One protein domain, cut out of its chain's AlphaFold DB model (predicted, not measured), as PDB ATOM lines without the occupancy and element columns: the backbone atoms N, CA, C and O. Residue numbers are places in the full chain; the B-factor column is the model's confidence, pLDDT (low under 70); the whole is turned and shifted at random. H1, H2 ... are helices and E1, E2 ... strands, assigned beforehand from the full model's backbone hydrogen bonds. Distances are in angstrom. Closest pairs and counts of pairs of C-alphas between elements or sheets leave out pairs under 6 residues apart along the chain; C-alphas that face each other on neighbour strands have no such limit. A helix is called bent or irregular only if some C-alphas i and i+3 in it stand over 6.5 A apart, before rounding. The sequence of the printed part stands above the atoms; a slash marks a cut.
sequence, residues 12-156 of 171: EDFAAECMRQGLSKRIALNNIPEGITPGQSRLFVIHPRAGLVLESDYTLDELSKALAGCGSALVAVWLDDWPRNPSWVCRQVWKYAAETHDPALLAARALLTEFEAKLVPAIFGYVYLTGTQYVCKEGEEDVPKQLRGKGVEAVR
ATOM      1  N   GLU A  12     -45.936 -36.585  46.529       80.44
ATOM      2  CA  GLU A  12     -44.685 -36.905  45.843       80.44
ATOM      3  C   GLU A  12     -43.462 -36.596  46.704       80.44
ATOM      4  O   GLU A  12     -42.515 -37.379  46.683       80.44
ATOM      5  N   ASP A  13     -43.502 -35.525  47.502       77.62
ATOM      6  CA  ASP A  13     -42.414 -35.171  48.419       77.62
ATOM      7  C   ASP A  13     -42.220 -36.284  49.450       77.62
ATOM      8  O   ASP A  13     -41.105 -36.748  49.699       77.62
ATOM      9  N   PHE A  14     -43.333 -36.802  49.979       75.50
ATOM     10  CA  PHE A  14     -43.297 -37.947  50.876       75.50
ATOM     11  C   PHE A  14     -42.806 -39.216  50.185       75.50
ATOM     12  O   PHE A  14     -42.023 -39.972  50.758       75.50
ATOM     13  N   ALA A  15     -43.274 -39.483  48.963       73.00
ATOM     14  CA  ALA A  15     -42.857 -40.656  48.207       73.00
ATOM     15  C   ALA A  15     -41.352 -40.619  47.903       73.00
ATOM     16  O   ALA A  15     -40.669 -41.624  48.101       73.00
ATOM     17  N   ALA A  16     -40.830 -39.471  47.470       76.38
ATOM     18  CA  ALA A  16     -39.411 -39.250  47.218       76.38
ATOM     19  C   ALA A  16     -38.585 -39.460  48.488       76.38
ATOM     20  O   ALA A  16     -37.582 -40.174  48.461       76.38
ATOM     21  N   GLU A  17     -39.052 -38.925  49.614       69.94
ATOM     22  CA  GLU A  17     -38.407 -39.117  50.905       69.94
ATOM     23  C   GLU A  17     -38.410 -40.586  51.342       69.94
ATOM     24  O   GLU A  17     -37.375 -41.121  51.736       69.94
ATOM     25  N   CYS A  18     -39.537 -41.282  51.183       69.25
ATOM     26  CA  CYS A  18     -39.638 -42.713  51.463       69.25
ATOM     27  C   CYS A  18     -38.722 -43.551  50.569       69.25
ATOM     28  O   CYS A  18     -38.176 -44.549  51.032       69.25
ATOM     29  N   MET A  19     -38.555 -43.184  49.296       64.19
ATOM     30  CA  MET A  19     -37.621 -43.863  48.392       64.19
ATOM     31  C   MET A  19     -36.165 -43.593  48.778       64.19
ATOM     32  O   MET A  19     -35.335 -44.494  48.682       64.19
ATOM     33  N   ARG A  20     -35.853 -42.370  49.221       63.25
ATOM     34  CA  ARG A  20     -34.495 -41.945  49.574       63.25
ATOM     35  C   ARG A  20     -34.035 -42.495  50.920       63.25
ATOM     36  O   ARG A  20     -32.901 -42.947  51.034       63.25
ATOM     37  N   GLN A  21     -34.892 -42.427  51.933       60.50
ATOM     38  CA  GLN A  21     -34.552 -42.758  53.317       60.50
ATOM     39  C   GLN A  21     -35.119 -44.105  53.781       60.50
ATOM     40  O   GLN A  21     -34.757 -44.602  54.848       60.50
ATOM     41  N   GLY A  22     -36.020 -44.706  53.002       55.44
ATOM     42  CA  GLY A  22     -36.913 -45.737  53.512       55.44
ATOM     43  C   GLY A  22     -37.994 -45.132  54.413       55.44
ATOM     44  O   GLY A  22     -37.851 -44.050  54.981       55.44
ATOM     45  N   LEU A  23     -39.108 -45.844  54.579       63.88
ATOM     46  CA  LEU A  23     -40.117 -45.444  55.555       63.88
ATOM     47  C   LEU A  23     -39.741 -45.994  56.936       63.88
ATOM     48  O   LEU A  23     -40.118 -47.114  57.284       63.88
ATOM     49  N   SER A  24     -39.035 -45.205  57.744       56.97
ATOM     50  CA  SER A  24     -38.804 -45.546  59.151       56.97
ATOM     51  C   SER A  24     -39.940 -45.007  60.012       56.97
ATOM     52  O   SER A  24     -39.964 -43.838  60.399       56.97
ATOM     53  N   LYS A  25     -40.925 -45.860  60.314       61.44
ATOM     54  CA  LYS A  25     -41.939 -45.538  61.319       61.44
ATOM     55  C   LYS A  25     -41.600 -46.205  62.644       61.44
ATOM     56  O   LYS A  25     -41.642 -47.427  62.763       61.44
ATOM     57  N   ARG A  26     -41.414 -45.385  63.678       58.41
ATOM     58  CA  ARG A  26     -41.403 -45.850  65.067       58.41
ATOM     59  C   ARG A  26     -42.831 -46.218  65.479       58.41
ATOM     60  O   ARG A  26     -43.705 -45.355  65.567       58.41
ATOM     61  N   ILE A  27     -43.084 -47.507  65.691       57.16
ATOM     62  CA  ILE A  27     -44.291 -47.987  66.369       57.16
ATOM     63  C   ILE A  27     -43.870 -48.299  67.798       57.16
ATOM     64  O   ILE A  27     -43.009 -49.149  68.016       57.16
ATOM     65  N   ALA A  28     -44.445 -47.590  68.765       53.38
ATOM     66  CA  ALA A  28     -44.173 -47.867  70.165       53.38
ATOM     67  C   ALA A  28     -44.636 -49.299  70.488       53.38
ATOM     68  O   ALA A  28     -45.774 -49.668  70.192       53.38
ATOM     69  N   LEU A  29     -43.749 -50.128  71.050       51.06
ATOM     70  CA  LEU A  29     -44.026 -51.560  71.231       51.06
ATOM     71  C   LEU A  29     -45.152 -51.840  72.238       51.06
ATOM     72  O   LEU A  29     -45.779 -52.892  72.180       51.06
ATOM     73  N   ASN A  30     -45.443 -50.885  73.121       54.00
ATOM     74  CA  ASN A  30     -46.591 -50.917  74.030       54.00
ATOM     75  C   ASN A  30     -47.936 -50.660  73.327       54.00
ATOM     76  O   ASN A  30     -48.979 -50.767  73.963       54.00
ATOM     77  N   ASN A  31     -47.918 -50.318  72.038       64.19
ATOM     78  CA  ASN A  31     -49.104 -50.021  71.249       64.19
ATOM     79  C   ASN A  31     -48.967 -50.554  69.814       64.19
ATOM     80  O   ASN A  31     -49.248 -49.845  68.847       64.19
ATOM     81  N   ILE A  32     -48.481 -51.790  69.662       66.88
ATOM     82  CA  ILE A  32     -48.573 -52.505  68.385       66.88
ATOM     83  C   ILE A  32     -50.013 -53.007  68.258       66.88
ATOM     84  O   ILE A  32     -50.433 -53.803  69.101       66.88
ATOM     85  N   PRO A  33     -50.771 -52.580  67.231       70.00
ATOM     86  CA  PRO A  33     -52.089 -53.135  66.971       70.00
ATOM     87  C   PRO A  33     -52.051 -54.663  66.869       70.00
ATOM     88  O   PRO A  33     -51.143 -55.237  66.260       70.00
ATOM     89  N   GLU A  34     -53.053 -55.319  67.450       76.69
ATOM     90  CA  GLU A  34     -53.209 -56.767  67.344       76.69
ATOM     91  C   GLU A  34     -53.296 -57.194  65.865       76.69
ATOM     92  O   GLU A  34     -53.896 -56.507  65.036       76.69
ATOM     93  N   GLY A  35     -52.654 -58.315  65.517       75.12
ATOM     94  CA  GLY A  35     -52.652 -58.856  64.152       75.12
ATOM     95  C   GLY A  35     -51.519 -58.368  63.240       75.12
ATOM     96  O   GLY A  35     -51.438 -58.805  62.092       75.12
ATOM     97  N   ILE A  36     -50.605 -57.516  63.721       74.44
ATOM     98  CA  ILE A  36     -49.405 -57.156  62.952       74.44
ATOM     99  C   ILE A  36     -48.374 -58.294  62.985       74.44
ATOM    100  O   ILE A  36     -47.876 -58.671  64.043       74.44
ATOM    101  N   THR A  37     -48.010 -58.797  61.806       73.19
ATOM    102  CA  THR A  37     -46.986 -59.825  61.592       73.19
ATOM    103  C   THR A  37     -45.888 -59.284  60.671       73.19
ATOM    104  O   THR A  37     -46.181 -58.918  59.527       73.19
ATOM    105  N   PRO A  38     -44.621 -59.227  61.122       67.06
ATOM    106  CA  PRO A  38     -43.504 -58.790  60.289       67.06
ATOM    107  C   PRO A  38     -43.387 -59.592  58.985       67.06
ATOM    108  O   PRO A  38     -43.650 -60.791  58.944       67.06
ATOM    109  N   GLY A  39     -43.031 -58.916  57.898       65.00
ATOM    110  CA  GLY A  39     -42.938 -59.459  56.544       65.00
ATOM    111  C   GLY A  39     -44.286 -59.737  55.870       65.00
ATOM    112  O   GLY A  39     -44.319 -59.913  54.657       65.00
ATOM    113  N   GLN A  40     -45.395 -59.743  56.616       73.38
ATOM    114  CA  GLN A  40     -46.729 -60.063  56.091       73.38
ATOM    115  C   GLN A  40     -47.674 -58.862  56.137       73.38
ATOM    116  O   GLN A  40     -48.405 -58.596  55.182       73.38
ATOM    117  N   SER A  41     -47.644 -58.102  57.231       76.69
ATOM    118  CA  SER A  41     -48.479 -56.919  57.396       76.69
ATOM    119  C   SER A  41     -47.977 -55.754  56.549       76.69
ATOM    120  O   SER A  41     -46.776 -55.486  56.448       76.69
ATOM    121  N   ARG A  42     -48.934 -55.035  55.956       77.69
ATOM    122  CA  ARG A  42     -48.693 -53.854  55.126       77.69
ATOM    123  C   ARG A  42     -49.072 -52.600  55.892       77.69
ATOM    124  O   ARG A  42     -50.124 -52.547  56.526       77.69
ATOM    125  N   LEU A  43     -48.238 -51.577  55.787       77.50
ATOM    126  CA  LEU A  43     -48.578 -50.231  56.211       77.50
ATOM    127  C   LEU A  43     -48.998 -49.440  54.977       77.50
ATOM    128  O   LEU A  43     -48.192 -49.221  54.075       77.50
ATOM    129  N   PHE A  44     -50.262 -49.025  54.943       80.19
ATOM    130  CA  PHE A  44     -50.766 -48.142  53.899       80.19
ATOM    131  C   PHE A  44     -50.370 -46.699  54.178       80.19
ATOM    132  O   PHE A  44     -50.507 -46.193  55.301       80.19
ATOM    133  N   VAL A  45     -49.897 -46.042  53.128       79.19
ATOM    134  CA  VAL A  45     -49.549 -44.632  53.139       79.19
ATOM    135  C   VAL A  45     -50.710 -43.851  52.541       79.19
ATOM    136  O   VAL A  45     -51.137 -44.129  51.420       79.19
ATOM    137  N   ILE A  46     -51.230 -42.895  53.309       81.00
ATOM    138  CA  ILE A  46     -52.385 -42.075  52.942       81.00
ATOM    139  C   ILE A  46     -51.947 -40.618  52.933       81.00
ATOM    140  O   ILE A  46     -51.357 -40.165  53.913       81.00
ATOM    141  N   HIS A  47     -52.269 -39.891  51.864       82.50
ATOM    142  CA  HIS A  47     -52.082 -38.442  51.793       82.50
ATOM    143  C   HIS A  47     -53.445 -37.759  51.626       82.50
ATOM    144  O   HIS A  47     -54.246 -38.250  50.824       82.50
ATOM    145  N   PRO A  48     -53.721 -36.627  52.309       84.25
ATOM    146  CA  PRO A  48     -55.012 -35.932  52.229       84.25
ATOM    147  C   PRO A  48     -55.401 -35.452  50.826       84.25
ATOM    148  O   PRO A  48     -56.557 -35.135  50.585       84.25
ATOM    149  N   ARG A  49     -54.424 -35.372  49.917       85.81
ATOM    150  CA  ARG A  49     -54.573 -34.849  48.551       85.81
ATOM    151  C   ARG A  49     -54.155 -35.846  47.460       85.81
ATOM    152  O   ARG A  49     -53.841 -35.428  46.351       85.81
ATOM    153  N   ALA A  50     -54.065 -37.138  47.791       86.94
ATOM    154  CA  ALA A  50     -53.640 -38.173  46.839       86.94
ATOM    155  C   ALA A  50     -54.754 -38.622  45.883       86.94
ATOM    156  O   ALA A  50     -54.462 -39.049  44.769       86.94
ATOM    157  N   GLY A  51     -56.015 -38.546  46.303       91.62
ATOM    158  CA  GLY A  51     -57.158 -38.915  45.475       91.62
ATOM    159  C   GLY A  51     -57.706 -37.726  44.703       91.62
ATOM    160  O   GLY A  51     -57.517 -36.578  45.104       91.62
ATOM    161  N   LEU A  52     -58.417 -38.023  43.619       96.19
ATOM    162  CA  LEU A  52     -59.218 -37.071  42.859       96.19
ATOM    163  C   LEU A  52     -60.626 -37.643  42.717       96.19
ATOM    164  O   LEU A  52     -60.781 -38.791  42.300       96.19
ATOM    165  N   VAL A  53     -61.630 -36.846  43.060       96.12
ATOM    166  CA  VAL A  53     -63.043 -37.144  42.809       96.12
ATOM    167  C   VAL A  53     -63.681 -35.974  42.075       96.12
ATOM    168  O   VAL A  53     -63.233 -34.836  42.222       96.12
ATOM    169  N   LEU A  54     -64.714 -36.272  41.297       96.56
ATOM    170  CA  LEU A  54     -65.596 -35.298  40.662       96.56
ATOM    171  C   LEU A  54     -66.966 -35.461  41.334       96.56
ATOM    172  O   LEU A  54     -67.387 -36.597  41.550       96.56
ATOM    173  N   GLU A  55     -67.618 -34.372  41.748       86.62
ATOM    174  CA  GLU A  55     -68.916 -34.454  42.455       86.62
ATOM    175  C   GLU A  55     -70.134 -34.508  41.521       86.62
ATOM    176  O   GLU A  55     -71.193 -35.002  41.903       86.62
ATOM    177  N   SER A  56     -69.957 -34.065  40.285       81.50
ATOM    178  CA  SER A  56     -70.904 -34.152  39.170       81.50
ATOM    179  C   SER A  56     -70.903 -35.523  38.471       81.50
ATOM    180  O   SER A  56     -69.977 -36.309  38.650       81.50
ATOM    181  N   ASP A  57     -71.840 -35.739  37.542       91.62
ATOM    182  CA  ASP A  57     -71.889 -36.916  36.650       91.62
ATOM    183  C   ASP A  57     -70.713 -37.013  35.646       91.62
ATOM    184  O   ASP A  57     -70.683 -37.921  34.812       91.62
ATOM    185  N   TYR A  58     -69.743 -36.095  35.706       95.19
ATOM    186  CA  TYR A  58     -68.551 -36.138  34.867       95.19
ATOM    187  C   TYR A  58     -67.607 -37.286  35.230       95.19
ATOM    188  O   TYR A  58     -67.463 -37.721  36.374       95.19
ATOM    189  N   THR A  59     -66.870 -37.726  34.220       96.38
ATOM    190  CA  THR A  59     -65.830 -38.743  34.310       96.38
ATOM    191  C   THR A  59     -64.435 -38.120  34.268       96.38
ATOM    192  O   THR A  59     -64.210 -37.032  33.733       96.38
ATOM    193  N   LEU A  60     -63.442 -38.851  34.785       96.31
ATOM    194  CA  LEU A  60     -62.036 -38.445  34.676       96.31
ATOM    195  C   LEU A  60     -61.560 -38.350  33.216       96.31
ATOM    196  O   LEU A  60     -60.666 -37.564  32.917       96.31
ATOM    197  N   ASP A  61     -62.140 -39.133  32.308       97.38
ATOM    198  CA  ASP A  61     -61.816 -39.074  30.878       97.38
ATOM    199  C   ASP A  61     -62.319 -37.771  30.236       97.38
ATOM    200  O   ASP A  61     -61.583 -37.119  29.496       97.38
ATOM    201  N   GLU A  62     -63.537 -37.339  30.574       97.62
ATOM    202  CA  GLU A  62     -64.079 -36.054  30.115       97.62
ATOM    203  C   GLU A  62     -63.248 -34.880  30.631       97.62
ATOM    204  O   GLU A  62     -62.904 -33.992  29.847       97.62
ATOM    205  N   LEU A  63     -62.843 -34.910  31.905       97.88
ATOM    206  CA  LEU A  63     -61.960 -33.885  32.458       97.88
ATOM    207  C   LEU A  63     -60.598 -33.867  31.747       97.88
ATOM    208  O   LEU A  63     -60.105 -32.802  31.380       97.88
ATOM    209  N   SER A  64     -59.997 -35.037  31.507       98.19
ATOM    210  CA  SER A  64     -58.725 -35.158  30.783       98.19
ATOM    211  C   SER A  64     -58.802 -34.533  29.387       98.19
ATOM    212  O   SER A  64     -57.946 -33.733  29.006       98.19
ATOM    213  N   LYS A  65     -59.875 -34.833  28.644       98.31
ATOM    214  CA  LYS A  65     -60.126 -34.274  27.307       98.31
ATOM    215  C   LYS A  65     -60.340 -32.764  27.345       98.31
ATOM    216  O   LYS A  65     -59.800 -32.059  26.492       98.31
ATOM    217  N   ALA A  66     -61.087 -32.261  28.326       97.88
ATOM    218  CA  ALA A  66     -61.300 -30.827  28.499       97.88
ATOM    219  C   ALA A  66     -59.980 -30.098  28.795       97.88
ATOM    220  O   ALA A  66     -59.670 -29.089  28.158       97.88
ATOM    221  N   LEU A  67     -59.156 -30.647  29.693       98.12
ATOM    222  CA  LEU A  67     -57.823 -30.122  29.995       98.12
ATOM    223  C   LEU A  67     -56.900 -30.165  28.770       98.12
ATOM    224  O   LEU A  67     -56.195 -29.194  28.515       98.12
ATOM    225  N   ALA A  68     -56.936 -31.228  27.962       97.69
ATOM    226  CA  ALA A  68     -56.163 -31.299  26.718       97.69
ATOM    227  C   ALA A  68     -56.574 -30.201  25.718       97.69
ATOM    228  O   ALA A  68     -55.742 -29.682  24.973       97.69
ATOM    229  N   GLY A  69     -57.852 -29.813  25.730       97.50
ATOM    230  CA  GLY A  69     -58.409 -28.747  24.899       97.50
ATOM    231  C   GLY A  69     -58.155 -27.320  25.398       97.50
ATOM    232  O   GLY A  69     -58.485 -26.379  24.679       97.50
ATOM    233  N   CYS A  70     -57.567 -27.118  26.586       95.88
ATOM    234  CA  CYS A  70     -57.415 -25.777  27.174       95.88
ATOM    235  C   CYS A  70     -56.344 -24.899  26.495       95.88
ATOM    236  O   CYS A  70     -56.256 -23.703  26.767       95.88
ATOM    237  N   GLY A  71     -55.514 -25.486  25.625       94.94
ATOM    238  CA  GLY A  71     -54.482 -24.773  24.870       94.94
ATOM    239  C   GLY A  71     -53.191 -24.467  25.641       94.94
ATOM    240  O   GLY A  71     -52.297 -23.836  25.081       94.94
ATOM    241  N   SER A  72     -53.049 -24.915  26.894       97.06
ATOM    242  CA  SER A  72     -51.804 -24.751  27.655       97.06
ATOM    243  C   SER A  72     -50.796 -25.855  27.320       97.06
ATOM    244  O   SER A  72     -51.048 -27.038  27.555       97.06
ATOM    245  N   ALA A  73     -49.613 -25.464  26.836       96.81
ATOM    246  CA  ALA A  73     -48.516 -26.400  26.572       96.81
ATOM    247  C   ALA A  73     -48.023 -27.103  27.852       96.81
ATOM    248  O   ALA A  73     -47.659 -28.274  27.804       96.81
ATOM    249  N   LEU A  74     -48.049 -26.416  29.001       97.12
ATOM    250  CA  LEU A  74     -47.680 -27.009  30.291       97.12
ATOM    251  C   LEU A  74     -48.672 -28.092  30.716       97.12
ATOM    252  O   LEU A  74     -48.259 -29.174  31.121       97.12
ATOM    253  N   VAL A  75     -49.974 -27.827  30.564       97.75
ATOM    254  CA  VAL A  75     -51.015 -28.820  30.868       97.75
ATOM    255  C   VAL A  75     -50.879 -30.040  29.964       97.75
ATOM    256  O   VAL A  75     -50.988 -31.156  30.459       97.75
ATOM    257  N   ALA A  76     -50.576 -29.852  28.676       97.56
ATOM    258  CA  ALA A  76     -50.326 -30.962  27.761       97.56
ATOM    259  C   ALA A  76     -49.173 -31.865  28.237       97.56
ATOM    260  O   ALA A  76     -49.328 -33.079  28.243       97.56
ATOM    261  N   VAL A  77     -48.065 -31.281  28.714       97.69
ATOM    262  CA  VAL A  77     -46.943 -32.046  29.293       97.69
ATOM    263  C   VAL A  77     -47.362 -32.786  30.565       97.69
ATOM    264  O   VAL A  77     -46.984 -33.934  30.766       97.69
ATOM    265  N   TRP A  78     -48.148 -32.164  31.447       97.88
ATOM    266  CA  TRP A  78     -48.604 -32.838  32.668       97.88
ATOM    267  C   TRP A  78     -49.586 -33.974  32.386       97.88
ATOM    268  O   TRP A  78     -49.577 -34.978  33.096       97.88
ATOM    269  N   LEU A  79     -50.414 -33.845  31.348       97.62
ATOM    270  CA  LEU A  79     -51.371 -34.876  30.952       97.62
ATOM    271  C   LEU A  79     -50.706 -36.188  30.515       97.62
ATOM    272  O   LEU A  79     -51.362 -37.226  30.591       97.62
ATOM    273  N   ASP A  80     -49.415 -36.186  30.170       97.00
ATOM    274  CA  ASP A  80     -48.658 -37.422  29.937       97.00
ATOM    275  C   ASP A  80     -48.658 -38.348  31.174       97.00
ATOM    276  O   ASP A  80     -48.629 -39.572  31.029       97.00
ATOM    277  N   ASP A  81     -48.761 -37.795  32.392       95.00
ATOM    278  CA  ASP A  81     -48.846 -38.571  33.642       95.00
ATOM    279  C   ASP A  81     -50.299 -38.843  34.088       95.00
ATOM    280  O   ASP A  81     -50.530 -39.530  35.085       95.00
ATOM    281  N   TRP A  82     -51.307 -38.371  33.340       96.38
ATOM    282  CA  TRP A  82     -52.726 -38.558  33.680       96.38
ATOM    283  C   TRP A  82     -53.127 -40.022  33.927       96.38
ATOM    284  O   TRP A  82     -53.815 -40.274  34.920       96.38
ATOM    285  N   PRO A  83     -52.696 -41.015  33.113       94.06
ATOM    286  CA  PRO A  83     -53.049 -42.418  33.349       94.06
ATOM    287  C   PRO A  83     -52.505 -42.968  34.671       94.06
ATOM    288  O   PRO A  83     -53.030 -43.950  35.197       94.06
ATOM    289  N   ARG A  84     -51.437 -42.359  35.194       89.06
ATOM    290  CA  ARG A  84     -50.781 -42.771  36.431       89.06
ATOM    291  C   ARG A  84     -51.333 -42.019  37.637       89.06
ATOM    292  O   ARG A  84     -51.552 -42.638  38.678       89.06
ATOM    293  N   ASN A  85     -51.503 -40.703  37.521       91.75
ATOM    294  CA  ASN A  85     -51.774 -39.836  38.661       91.75
ATOM    295  C   ASN A  85     -52.576 -38.573  38.270       91.75
ATOM    296  O   ASN A  85     -52.035 -37.467  38.208       91.75
ATOM    297  N   PRO A  86     -53.899 -38.691  38.053       95.31
ATOM    298  CA  PRO A  86     -54.727 -37.552  37.651       95.31
ATOM    299  C   PRO A  86     -54.837 -36.481  38.751       95.31
ATOM    300  O   PRO A  86     -54.974 -35.292  38.458       95.31
ATOM    301  N   SER A  87     -54.722 -36.872  40.029       94.56
ATOM    302  CA  SER A  87     -54.720 -35.917  41.144       94.56
ATOM    303  C   SER A  87     -53.488 -35.012  41.101       94.56
ATOM    304  O   SER A  87     -53.615 -33.816  41.355       94.56
ATOM    305  N   TRP A  88     -52.322 -35.540  40.717       93.75
ATOM    306  CA  TRP A  88     -51.106 -34.747  40.531       93.75
ATOM    307  C   TRP A  88     -51.255 -33.705  39.427       93.75
ATOM    308  O   TRP A  88     -50.948 -32.539  39.668       93.75
ATOM    309  N   VAL A  89     -51.804 -34.079  38.267       96.06
ATOM    310  CA  VAL A  89     -52.043 -33.131  37.166       96.06
ATOM    311  C   VAL A  89     -52.920 -31.968  37.635       96.06
ATOM    312  O   VAL A  89     -52.563 -30.804  37.455       96.06
ATOM    313  N   CYS A  90     -54.028 -32.267  38.321       96.75
ATOM    314  CA  CYS A  90     -54.921 -31.238  38.856       96.75
ATOM    315  C   CYS A  90     -54.218 -30.342  39.893       96.75
ATOM    316  O   CYS A  90     -54.418 -29.126  39.897       96.75
ATOM    317  N   ARG A  91     -53.344 -30.910  40.741       94.81
ATOM    318  CA  ARG A  91     -52.517 -30.137  41.688       94.81
ATOM    319  C   ARG A  91     -51.568 -29.178  40.981       94.81
ATOM    320  O   ARG A  91     -51.493 -28.024  41.403       94.81
ATOM    321  N   GLN A  92     -50.908 -29.605  39.902       95.62
ATOM    322  CA  GLN A  92     -50.056 -28.711  39.111       95.62
ATOM    323  C   GLN A  92     -50.869 -27.556  38.519       95.62
ATOM    324  O   GLN A  92     -50.489 -26.398  38.680       95.62
ATOM    325  N   VAL A  93     -52.036 -27.839  37.935       97.31
ATOM    326  CA  VAL A  93     -52.925 -26.794  37.404       97.31
ATOM    327  C   VAL A  93     -53.307 -25.787  38.490       97.31
ATOM    328  O   VAL A  93     -53.110 -24.591  38.287       97.31
ATOM    329  N   TRP A  94     -53.797 -26.225  39.658       96.06
ATOM    330  CA  TRP A  94     -54.156 -25.301  40.744       96.06
ATOM    331  C   TRP A  94     -52.976 -24.468  41.238       96.06
ATOM    332  O   TRP A  94     -53.138 -23.264  41.437       96.06
ATOM    333  N   LYS A  95     -51.810 -25.097  41.430       94.81
ATOM    334  CA  LYS A  95     -50.597 -24.432  41.914       94.81
ATOM    335  C   LYS A  95     -50.142 -23.351  40.937       94.81
ATOM    336  O   LYS A  95     -50.090 -22.179  41.292       94.81
ATOM    337  N   TYR A  96     -49.884 -23.723  39.687       96.12
ATOM    338  CA  TYR A  96     -49.322 -22.796  38.708       96.12
ATOM    339  C   TYR A  96     -50.325 -21.728  38.272       96.12
ATOM    340  O   TYR A  96     -49.938 -20.580  38.075       96.12
ATOM    341  N   ALA A  97     -51.620 -22.049  38.191       96.19
ATOM    342  CA  ALA A  97     -52.654 -21.054  37.913       96.19
ATOM    343  C   ALA A  97     -52.832 -20.024  39.047       96.19
ATOM    344  O   ALA A  97     -53.425 -18.973  38.816       96.19
ATOM    345  N   ALA A  98     -52.374 -20.306  40.273       93.06
ATOM    346  CA  ALA A  98     -52.378 -19.334  41.370       93.06
ATOM    347  C   ALA A  98     -51.209 -18.336  41.289       93.06
ATOM    348  O   ALA A  98     -51.310 -17.239  41.832       93.06
ATOM    349  N   GLU A  99     -50.127 -18.705  40.603       94.62
ATOM    350  CA  GLU A  99     -48.870 -17.947  40.543       94.62
ATOM    351  C   GLU A  99     -48.667 -17.221  39.199       94.62
ATOM    352  O   GLU A  99     -47.737 -16.431  39.053       94.62
ATOM    353  N   THR A 100     -49.528 -17.473  38.206       92.25
ATOM    354  CA  THR A 100     -49.374 -16.994  36.820       92.25
ATOM    355  C   THR A 100     -50.510 -16.075  36.355       92.25
ATOM    356  O   THR A 100     -51.578 -15.984  36.962       92.25
ATOM    357  N   HIS A 101     -50.296 -15.424  35.210       93.69
ATOM    358  CA  HIS A 101     -51.319 -14.712  34.435       93.69
ATOM    359  C   HIS A 101     -51.565 -15.339  33.055       93.69
ATOM    360  O   HIS A 101     -52.231 -14.734  32.220       93.69
ATOM    361  N   ASP A 102     -51.030 -16.538  32.804       95.62
ATOM    362  CA  ASP A 102     -51.287 -17.298  31.580       95.62
ATOM    363  C   ASP A 102     -52.795 -17.612  31.440       95.62
ATOM    364  O   ASP A 102     -53.336 -18.385  32.243       95.62
ATOM    365  N   PRO A 103     -53.484 -17.058  30.419       96.94
ATOM    366  CA  PRO A 103     -54.909 -17.293  30.206       96.94
ATOM    367  C   PRO A 103     -55.262 -18.771  30.025       96.94
ATOM    368  O   PRO A 103     -56.342 -19.187  30.438       96.94
ATOM    369  N   ALA A 104     -54.365 -19.575  29.446       97.00
ATOM    370  CA  ALA A 104     -54.617 -20.991  29.211       97.00
ATOM    371  C   ALA A 104     -54.596 -21.794  30.523       97.00
ATOM    372  O   ALA A 104     -55.448 -22.655  30.739       97.00
ATOM    373  N   LEU A 105     -53.684 -21.473  31.449       97.19
ATOM    374  CA  LEU A 105     -53.672 -22.076  32.788       97.19
ATOM    375  C   LEU A 105     -54.863 -21.623  33.640       97.19
ATOM    376  O   LEU A 105     -55.431 -22.425  34.383       97.19
ATOM    377  N   LEU A 106     -55.281 -20.362  33.511       97.44
ATOM    378  CA  LEU A 106     -56.493 -19.873  34.170       97.44
ATOM    379  C   LEU A 106     -57.749 -20.576  33.631       97.44
ATOM    380  O   LEU A 106     -58.609 -20.962  34.423       97.44
ATOM    381  N   ALA A 107     -57.828 -20.816  32.318       97.69
ATOM    382  CA  ALA A 107     -58.893 -21.610  31.709       97.69
ATOM    383  C   ALA A 107     -58.880 -23.063  32.211       97.69
ATOM    384  O   ALA A 107     -59.921 -23.583  32.603       97.69
ATOM    385  N   ALA A 108     -57.705 -23.695  32.301       98.00
ATOM    386  CA  ALA A 108     -57.570 -25.034  32.881       98.00
ATOM    387  C   ALA A 108     -58.064 -25.093  34.338       98.00
ATOM    388  O   ALA A 108     -58.773 -26.021  34.725       98.00
ATOM    389  N   ARG A 109     -57.753 -24.078  35.155       97.94
ATOM    390  CA  ARG A 109     -58.266 -23.974  36.530       97.94
ATOM    391  C   ARG A 109     -59.784 -23.774  36.578       97.94
ATOM    392  O   ARG A 109     -60.433 -24.307  37.481       97.94
ATOM    393  N   ALA A 110     -60.348 -23.013  35.641       97.69
ATOM    394  CA  ALA A 110     -61.794 -22.852  35.525       97.69
ATOM    395  C   ALA A 110     -62.475 -24.194  35.210       97.69
ATOM    396  O   ALA A 110     -63.445 -24.532  35.881       97.69
ATOM    397  N   LEU A 111     -61.897 -25.004  34.312       97.62
ATOM    398  CA  LEU A 111     -62.374 -26.363  34.032       97.62
ATOM    399  C   LEU A 111     -62.363 -27.246  35.287       97.62
ATOM    400  O   LEU A 111     -63.349 -27.910  35.568       97.62
ATOM    401  N   LEU A 112     -61.306 -27.210  36.110       97.56
ATOM    402  CA  LEU A 112     -61.304 -27.957  37.380       97.56
ATOM    403  C   LEU A 112     -62.447 -27.542  38.319       97.56
ATOM    404  O   LEU A 112     -62.935 -28.361  39.093       97.56
ATOM    405  N   THR A 113     -62.865 -26.277  38.262       96.94
ATOM    406  CA  THR A 113     -63.988 -25.770  39.061       96.94
ATOM    407  C   THR A 113     -65.326 -26.211  38.470       96.94
ATOM    408  O   THR A 113     -66.195 -26.652  39.212       96.94
ATOM    409  N   GLU A 114     -65.475 -26.134  37.147       96.25
ATOM    410  CA  GLU A 114     -66.661 -26.585  36.407       96.25
ATOM    411  C   GLU A 114     -66.926 -28.082  36.591       96.25
ATOM    412  O   GLU A 114     -68.066 -28.490  36.783       96.25
ATOM    413  N   PHE A 115     -65.866 -28.890  36.589       97.06
ATOM    414  CA  PHE A 115     -65.938 -30.333  36.817       97.06
ATOM    415  C   PHE A 115     -66.053 -30.711  38.302       97.06
ATOM    416  O   PHE A 115     -65.984 -31.892  38.644       97.06
ATOM    417  N   GLU A 116     -66.162 -29.716  39.190       96.75
ATOM    418  CA  GLU A 116     -66.222 -29.888  40.644       96.75
ATOM    419  C   GLU A 116     -65.116 -30.819  41.170       96.75
ATOM    420  O   GLU A 116     -65.330 -31.668  42.041       96.75
ATOM    421  N   ALA A 117     -63.910 -30.676  40.614       97.06
ATOM    422  CA  ALA A 117     -62.781 -31.529  40.933       97.06
ATOM    423  C   ALA A 117     -62.304 -31.275  42.368       97.06
ATOM    424  O   ALA A 117     -61.954 -30.152  42.741       97.06
ATOM    425  N   LYS A 118     -62.236 -32.336  43.178       96.12
ATOM    426  CA  LYS A 118     -61.796 -32.268  44.577       96.12
ATOM    427  C   LYS A 118     -60.684 -33.258  44.863       96.12
ATOM    428  O   LYS A 118     -60.744 -34.433  44.503       96.12
ATOM    429  N   LEU A 119     -59.672 -32.771  45.575       94.56
ATOM    430  CA  LEU A 119     -58.634 -33.621  46.142       94.56
ATOM    431  C   LEU A 119     -59.146 -34.241  47.429       94.56
ATOM    432  O   LEU A 119     -59.656 -33.533  48.298       94.56
ATOM    433  N   VAL A 120     -58.977 -35.551  47.556       92.25
ATOM    434  CA  VAL A 120     -59.436 -36.301  48.726       92.25
ATOM    435  C   VAL A 120     -58.325 -37.169  49.306       92.25
ATOM    436  O   VAL A 120     -57.363 -37.511  48.602       92.25
ATOM    437  N   PRO A 121     -58.444 -37.570  50.584       89.81
ATOM    438  CA  PRO A 121     -57.536 -38.539  51.162       89.81
ATOM    439  C   PRO A 121     -57.578 -39.857  50.389       89.81
ATOM    440  O   PRO A 121     -58.644 -40.443  50.213       89.81
ATOM    441  N   ALA A 122     -56.418 -40.348  49.957       86.75
ATOM    442  CA  ALA A 122     -56.315 -41.647  49.300       86.75
ATOM    443  C   ALA A 122     -55.012 -42.362  49.652       86.75
ATOM    444  O   ALA A 122     -54.021 -41.742  50.053       86.75
ATOM    445  N   ILE A 123     -55.035 -43.687  49.495       82.75
ATOM    446  CA  ILE A 123     -53.844 -44.527  49.577       82.75
ATOM    447  C   ILE A 123     -53.057 -44.343  48.281       82.75
ATOM    448  O   ILE A 123     -53.594 -44.581  47.205       82.75
ATOM    449  N   PHE A 124     -51.788 -43.968  48.385       78.62
ATOM    450  CA  PHE A 124     -50.899 -43.814  47.223       78.62
ATOM    451  C   PHE A 124     -49.690 -44.749  47.274       78.62
ATOM    452  O   PHE A 124     -48.874 -44.780  46.358       78.62
ATOM    453  N   GLY A 125     -49.574 -45.542  48.339       77.44
ATOM    454  CA  GLY A 125     -48.512 -46.520  48.479       77.44
ATOM    455  C   GLY A 125     -48.723 -47.444  49.665       77.44
ATOM    456  O   GLY A 125     -49.587 -47.232  50.522       77.44
ATOM    457  N   TYR A 126     -47.901 -48.483  49.718       78.25
ATOM    458  CA  TYR A 126     -47.784 -49.345  50.881       78.25
ATOM    459  C   TYR A 126     -46.338 -49.794  51.052       78.25
ATOM    460  O   TYR A 126     -45.587 -49.896  50.084       78.25
ATOM    461  N   VAL A 127     -45.971 -50.108  52.288       73.31
ATOM    462  CA  VAL A 127     -44.706 -50.777  52.601       73.31
ATOM    463  C   VAL A 127     -44.976 -52.029  53.418       73.31
ATOM    464  O   VAL A 127     -45.939 -52.087  54.188       73.31
ATOM    465  N   TYR A 128     -44.136 -53.045  53.251       72.44
ATOM    466  CA  TYR A 128     -44.139 -54.188  54.155       72.44
ATOM    467  C   TYR A 128     -43.464 -53.800  55.463       72.44
ATOM    468  O   TYR A 128     -42.414 -53.159  55.465       72.44
ATOM    469  N   LEU A 129     -44.056 -54.216  56.578       71.62
ATOM    470  CA  LEU A 129     -43.416 -54.091  57.881       71.62
ATOM    471  C   LEU A 129     -42.328 -55.156  57.985       71.62
ATOM    472  O   LEU A 129     -42.604 -56.274  58.392       71.62
ATOM    473  N   THR A 130     -41.103 -54.847  57.578       63.25
ATOM    474  CA  THR A 130     -39.994 -55.817  57.561       63.25
ATOM    475  C   THR A 130     -39.330 -56.007  58.926       63.25
ATOM    476  O   THR A 130     -38.649 -57.005  59.137       63.25
ATOM    477  N   GLY A 131     -39.570 -55.105  59.877       60.44
ATOM    478  CA  GLY A 131     -39.071 -55.201  61.243       60.44
ATOM    479  C   GLY A 131     -39.676 -54.126  62.143       60.44
ATOM    480  O   GLY A 131     -40.235 -53.141  61.664       60.44
ATOM    481  N   THR A 132     -39.563 -54.325  63.455       58.41
ATOM    482  CA  THR A 132     -39.957 -53.332  64.466       58.41
ATOM    483  C   THR A 132     -38.709 -52.996  65.265       58.41
ATOM    484  O   THR A 132     -38.125 -53.891  65.870       58.41
ATOM    485  N   GLN A 133     -38.270 -51.740  65.237       57.19
ATOM    486  CA  GLN A 133     -37.105 -51.298  66.003       57.19
ATOM    487  C   GLN A 133     -37.547 -50.795  67.378       57.19
ATOM    488  O   GLN A 133     -38.485 -50.000  67.478       57.19
ATOM    489  N   TYR A 134     -36.867 -51.254  68.430       56.19
ATOM    490  CA  TYR A 134     -37.008 -50.698  69.772       56.19
ATOM    491  C   TYR A 134     -35.954 -49.614  69.975       56.19
ATOM    492  O   TYR A 134     -34.757 -49.898  69.903       56.19
ATOM    493  N   VAL A 135     -36.406 -48.389  70.229       58.03
ATOM    494  CA  VAL A 135     -35.533 -47.276  70.600       58.03
ATOM    495  C   VAL A 135     -35.656 -47.089  72.102       58.03
ATOM    496  O   VAL A 135     -36.717 -46.684  72.575       58.03
ATOM    497  N   CYS A 136     -34.591 -47.401  72.836       53.78
ATOM    498  CA  CYS A 136     -34.496 -47.063  74.253       53.78
ATOM    499  C   CYS A 136     -34.189 -45.568  74.382       53.78
ATOM    500  O   CYS A 136     -33.317 -45.061  73.670       53.78
ATOM    501  N   LYS A 137     -34.856 -44.869  75.302       55.81
ATOM    502  CA  LYS A 137     -34.388 -43.552  75.753       55.81
ATOM    503  C   LYS A 137     -33.110 -43.697  76.580       55.81
ATOM    504  O   LYS A 137     -32.801 -44.777  77.086       55.81
ATOM    505  N   GLU A 138     -32.373 -42.602  76.731       56.47
ATOM    506  CA  GLU A 138     -31.222 -42.570  77.629       56.47
ATOM    507  C   GLU A 138     -31.657 -42.956  79.055       56.47
ATOM    508  O   GLU A 138     -32.626 -42.422  79.593       56.47
ATOM    509  N   GLY A 139     -30.988 -43.959  79.632       66.44
ATOM    510  CA  GLY A 139     -31.315 -44.500  80.955       66.44
ATOM    511  C   GLY A 139     -32.437 -45.550  81.010       66.44
ATOM    512  O   GLY A 139     -32.655 -46.112  82.081       66.44
ATOM    513  N   GLU A 140     -33.126 -45.871  79.906       66.31
ATOM    514  CA  GLU A 140     -34.056 -47.013  79.877       66.31
ATOM    515  C   GLU A 140     -33.306 -48.355  79.828       66.31
ATOM    516  O   GLU A 140     -32.284 -48.504  79.154       66.31
ATOM    517  N   GLU A 141     -33.841 -49.362  80.527       59.09
ATOM    518  CA  GLU A 141     -33.354 -50.741  80.438       59.09
ATOM    519  C   GLU A 141     -33.425 -51.251  78.984       59.09
ATOM    520  O   GLU A 141     -34.410 -51.036  78.274       59.09
ATOM    521  N   ASP A 142     -32.377 -51.962  78.548       66.75
ATOM    522  CA  ASP A 142     -32.316 -52.630  77.238       66.75
ATOM    523  C   ASP A 142     -33.581 -53.459  76.972       66.75
ATOM    524  O   ASP A 142     -34.082 -54.110  77.893       66.75
ATOM    525  N   VAL A 143     -34.018 -53.504  75.701       61.34
ATOM    526  CA  VAL A 143     -35.173 -54.249  75.140       61.34
ATOM    527  C   VAL A 143     -35.851 -55.188  76.152       61.34
ATOM    528  O   VAL A 143     -35.225 -56.181  76.562       61.34
ATOM    529  N   PRO A 144     -37.129 -54.945  76.522       65.00
ATOM    530  CA  PRO A 144     -37.859 -55.779  77.472       65.00
ATOM    531  C   PRO A 144     -37.694 -57.274  77.177       65.00
ATOM    532  O   PRO A 144     -37.738 -57.697  76.019       65.00
ATOM    533  N   LYS A 145     -37.520 -58.107  78.214       71.88
ATOM    534  CA  LYS A 145     -37.191 -59.546  78.066       71.88
ATOM    535  C   LYS A 145     -38.128 -60.301  77.110       71.88
ATOM    536  O   LYS A 145     -37.691 -61.197  76.395       71.88
ATOM    537  N   GLN A 146     -39.399 -59.906  77.066       63.44
ATOM    538  CA  GLN A 146     -40.437 -60.481  76.200       63.44
ATOM    539  C   GLN A 146     -40.160 -60.280  74.697       63.44
ATOM    540  O   GLN A 146     -40.622 -61.065  73.873       63.44
ATOM    541  N   LEU A 147     -39.407 -59.240  74.338       56.62
ATOM    542  CA  LEU A 147     -39.064 -58.881  72.963       56.62
ATOM    543  C   LEU A 147     -37.718 -59.473  72.535       56.62
ATOM    544  O   LEU A 147     -37.583 -59.887  71.384       56.62
ATOM    545  N   ARG A 148     -36.767 -59.635  73.469       67.75
ATOM    546  CA  ARG A 148     -35.515 -60.375  73.218       67.75
ATOM    547  C   ARG A 148     -35.777 -61.808  72.755       67.75
ATOM    548  O   ARG A 148     -35.147 -62.269  71.812       67.75
ATOM    549  N   GLY A 149     -36.762 -62.487  73.350       67.38
ATOM    550  CA  GLY A 149     -37.172 -63.836  72.934       67.38
ATOM    551  C   GLY A 149     -37.754 -63.923  71.515       67.38
ATOM    552  O   GLY A 149     -37.899 -65.022  70.989       67.38
ATOM    553  N   LYS A 150     -38.075 -62.784  70.888       62.28
ATOM    554  CA  LYS A 150     -38.582 -62.683  69.509       62.28
ATOM    555  C   LYS A 150     -37.514 -62.217  68.508       62.28
ATOM    556  O   LYS A 150     -37.858 -61.915  67.371       62.28
ATOM    557  N   GLY A 151     -36.246 -62.138  68.923       63.88
ATOM    558  CA  GLY A 151     -35.136 -61.712  68.064       63.88
ATOM    559  C   GLY A 151     -35.095 -60.206  67.785       63.88
ATOM    560  O   GLY A 151     -34.484 -59.791  66.808       63.88
ATOM    561  N   VAL A 152     -35.760 -59.383  68.606       60.56
ATOM    562  CA  VAL A 152     -35.700 -57.919  68.479       60.56
ATOM    563  C   VAL A 152     -34.421 -57.403  69.139       60.56
ATOM    564  O   VAL A 152     -34.207 -57.628  70.332       60.56
ATOM    565  N   GLU A 153     -33.605 -56.684  68.372       63.38
ATOM    566  CA  GLU A 153     -32.387 -56.022  68.844       63.38
ATOM    567  C   GLU A 153     -32.656 -54.555  69.214       63.38
ATOM    568  O   GLU A 153     -33.506 -53.886  68.617       63.38
ATOM    569  N   ALA A 154     -31.951 -54.057  70.232       61.78
ATOM    570  CA  ALA A 154     -32.041 -52.662  70.651       61.78
ATOM    571  C   ALA A 154     -31.292 -51.788  69.645       61.78
ATOM    572  O   ALA A 154     -30.127 -52.058  69.356       61.78
ATOM    573  N   VAL A 155     -31.909 -50.705  69.178       60.62
ATOM    574  CA  VAL A 155     -31.179 -49.656  68.461       60.62
ATOM    575  C   VAL A 155     -31.092 -48.452  69.384       60.62
ATOM    576  O   VAL A 155     -32.099 -47.806  69.679       60.62
ATOM    577  N   ARG A 156     -29.883 -48.162  69.869       61.28
ATOM    578  CA  ARG A 156     -29.621 -46.952  70.649       61.28
ATOM    579  C   ARG A 156     -29.392 -45.805  69.681       61.28
ATOM    580  O   ARG A 156     -28.447 -45.835  68.901       61.28
TER     581      ARG A 156
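AT A GLANCE: This is residues 12 to 156 of the 171 residues of an uncharacterized protein of Anaerolineae bacterium SM23_84 (UniProt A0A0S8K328). A long, bent ribbon of two antiparallel strands, E1 and E2, has a head of four helices, H2 to H5, at one end and loops with the small H6 beyond the other. H1 lies beside the ribbon, near E1. The printed part has 145 residues, with six named helices and two named strands in the order H1 E1 H2 H3 H4 H5 E2 H6, class mixed. It is a rod spanning 65 by 30 by 21 A and only just extended, close to loose, with a radius of gyration of the C-alphas of 22.1 A.

HOW THE PARTS SIT: H1, residues 12 to 21, and E1, residues 42 to 54, are near each other, with 5 pairs of C-alphas within 10 A. E1 bends by 67 degrees at residue 48. H2, residues 60 to 68, and H3, residues 73 to 79, form a helical hairpin and touch at Ala 68 and Ala 76, their closest C-alphas, 5.9 A. H3 and H4, residues 86 to 99, form another, closest at the C-alphas of Trp 78 and Val 89, 5.7 A. H5, residues 103 to 114, touches H4 at a steep tilt of 53 degrees, closest at the C-alphas of Leu 105 and Ala 97, 5.3 A. With residues 108 to 112 alone H5 touches H2, closest at the C-alphas of Ala 108 and Leu 67, 5.9 A. The closest C-alphas of E1 and H4, Leu 52 and Ser 87, are 5.0 A apart. E2, residues 117 to 128, is antiparallel to E1 at 164 degrees, with N 43 and O 127 at 2.8 A and N 118 and O 53 at 2.9 A within hydrogen-bond range. H6, residues 145 to 148, touches no helix. Every O i to N i+4 pair is within hydrogen-bond range in H1, H2, H3 and H5, and 9 of 10 are in H4; H6 is too short for such a pair.

IN THESE COORDINATES: H1 begins at C-alpha 12, (-44.685, -36.905, 45.843). E1 measures 29.0 A, H4 20.7 A, H5 16.2 A and E2 32.2 A. H6 ends at C-alpha 148, (-35.515, -60.375, 73.218).

THE WHOLE: The C-alphas farthest apart, of Pro 103 and Lys 145, are 66.3 A apart. The printed part has no cut; the links H1 to E1 and E2 to H6 are long. Residues 134 to 135 pair parallel with residues 154 to 155. The mean pLDDT of the printed part is 81.5, and residues 17 to 32, 38 to 39, 130 to 144 and 146 to 156 are under 70.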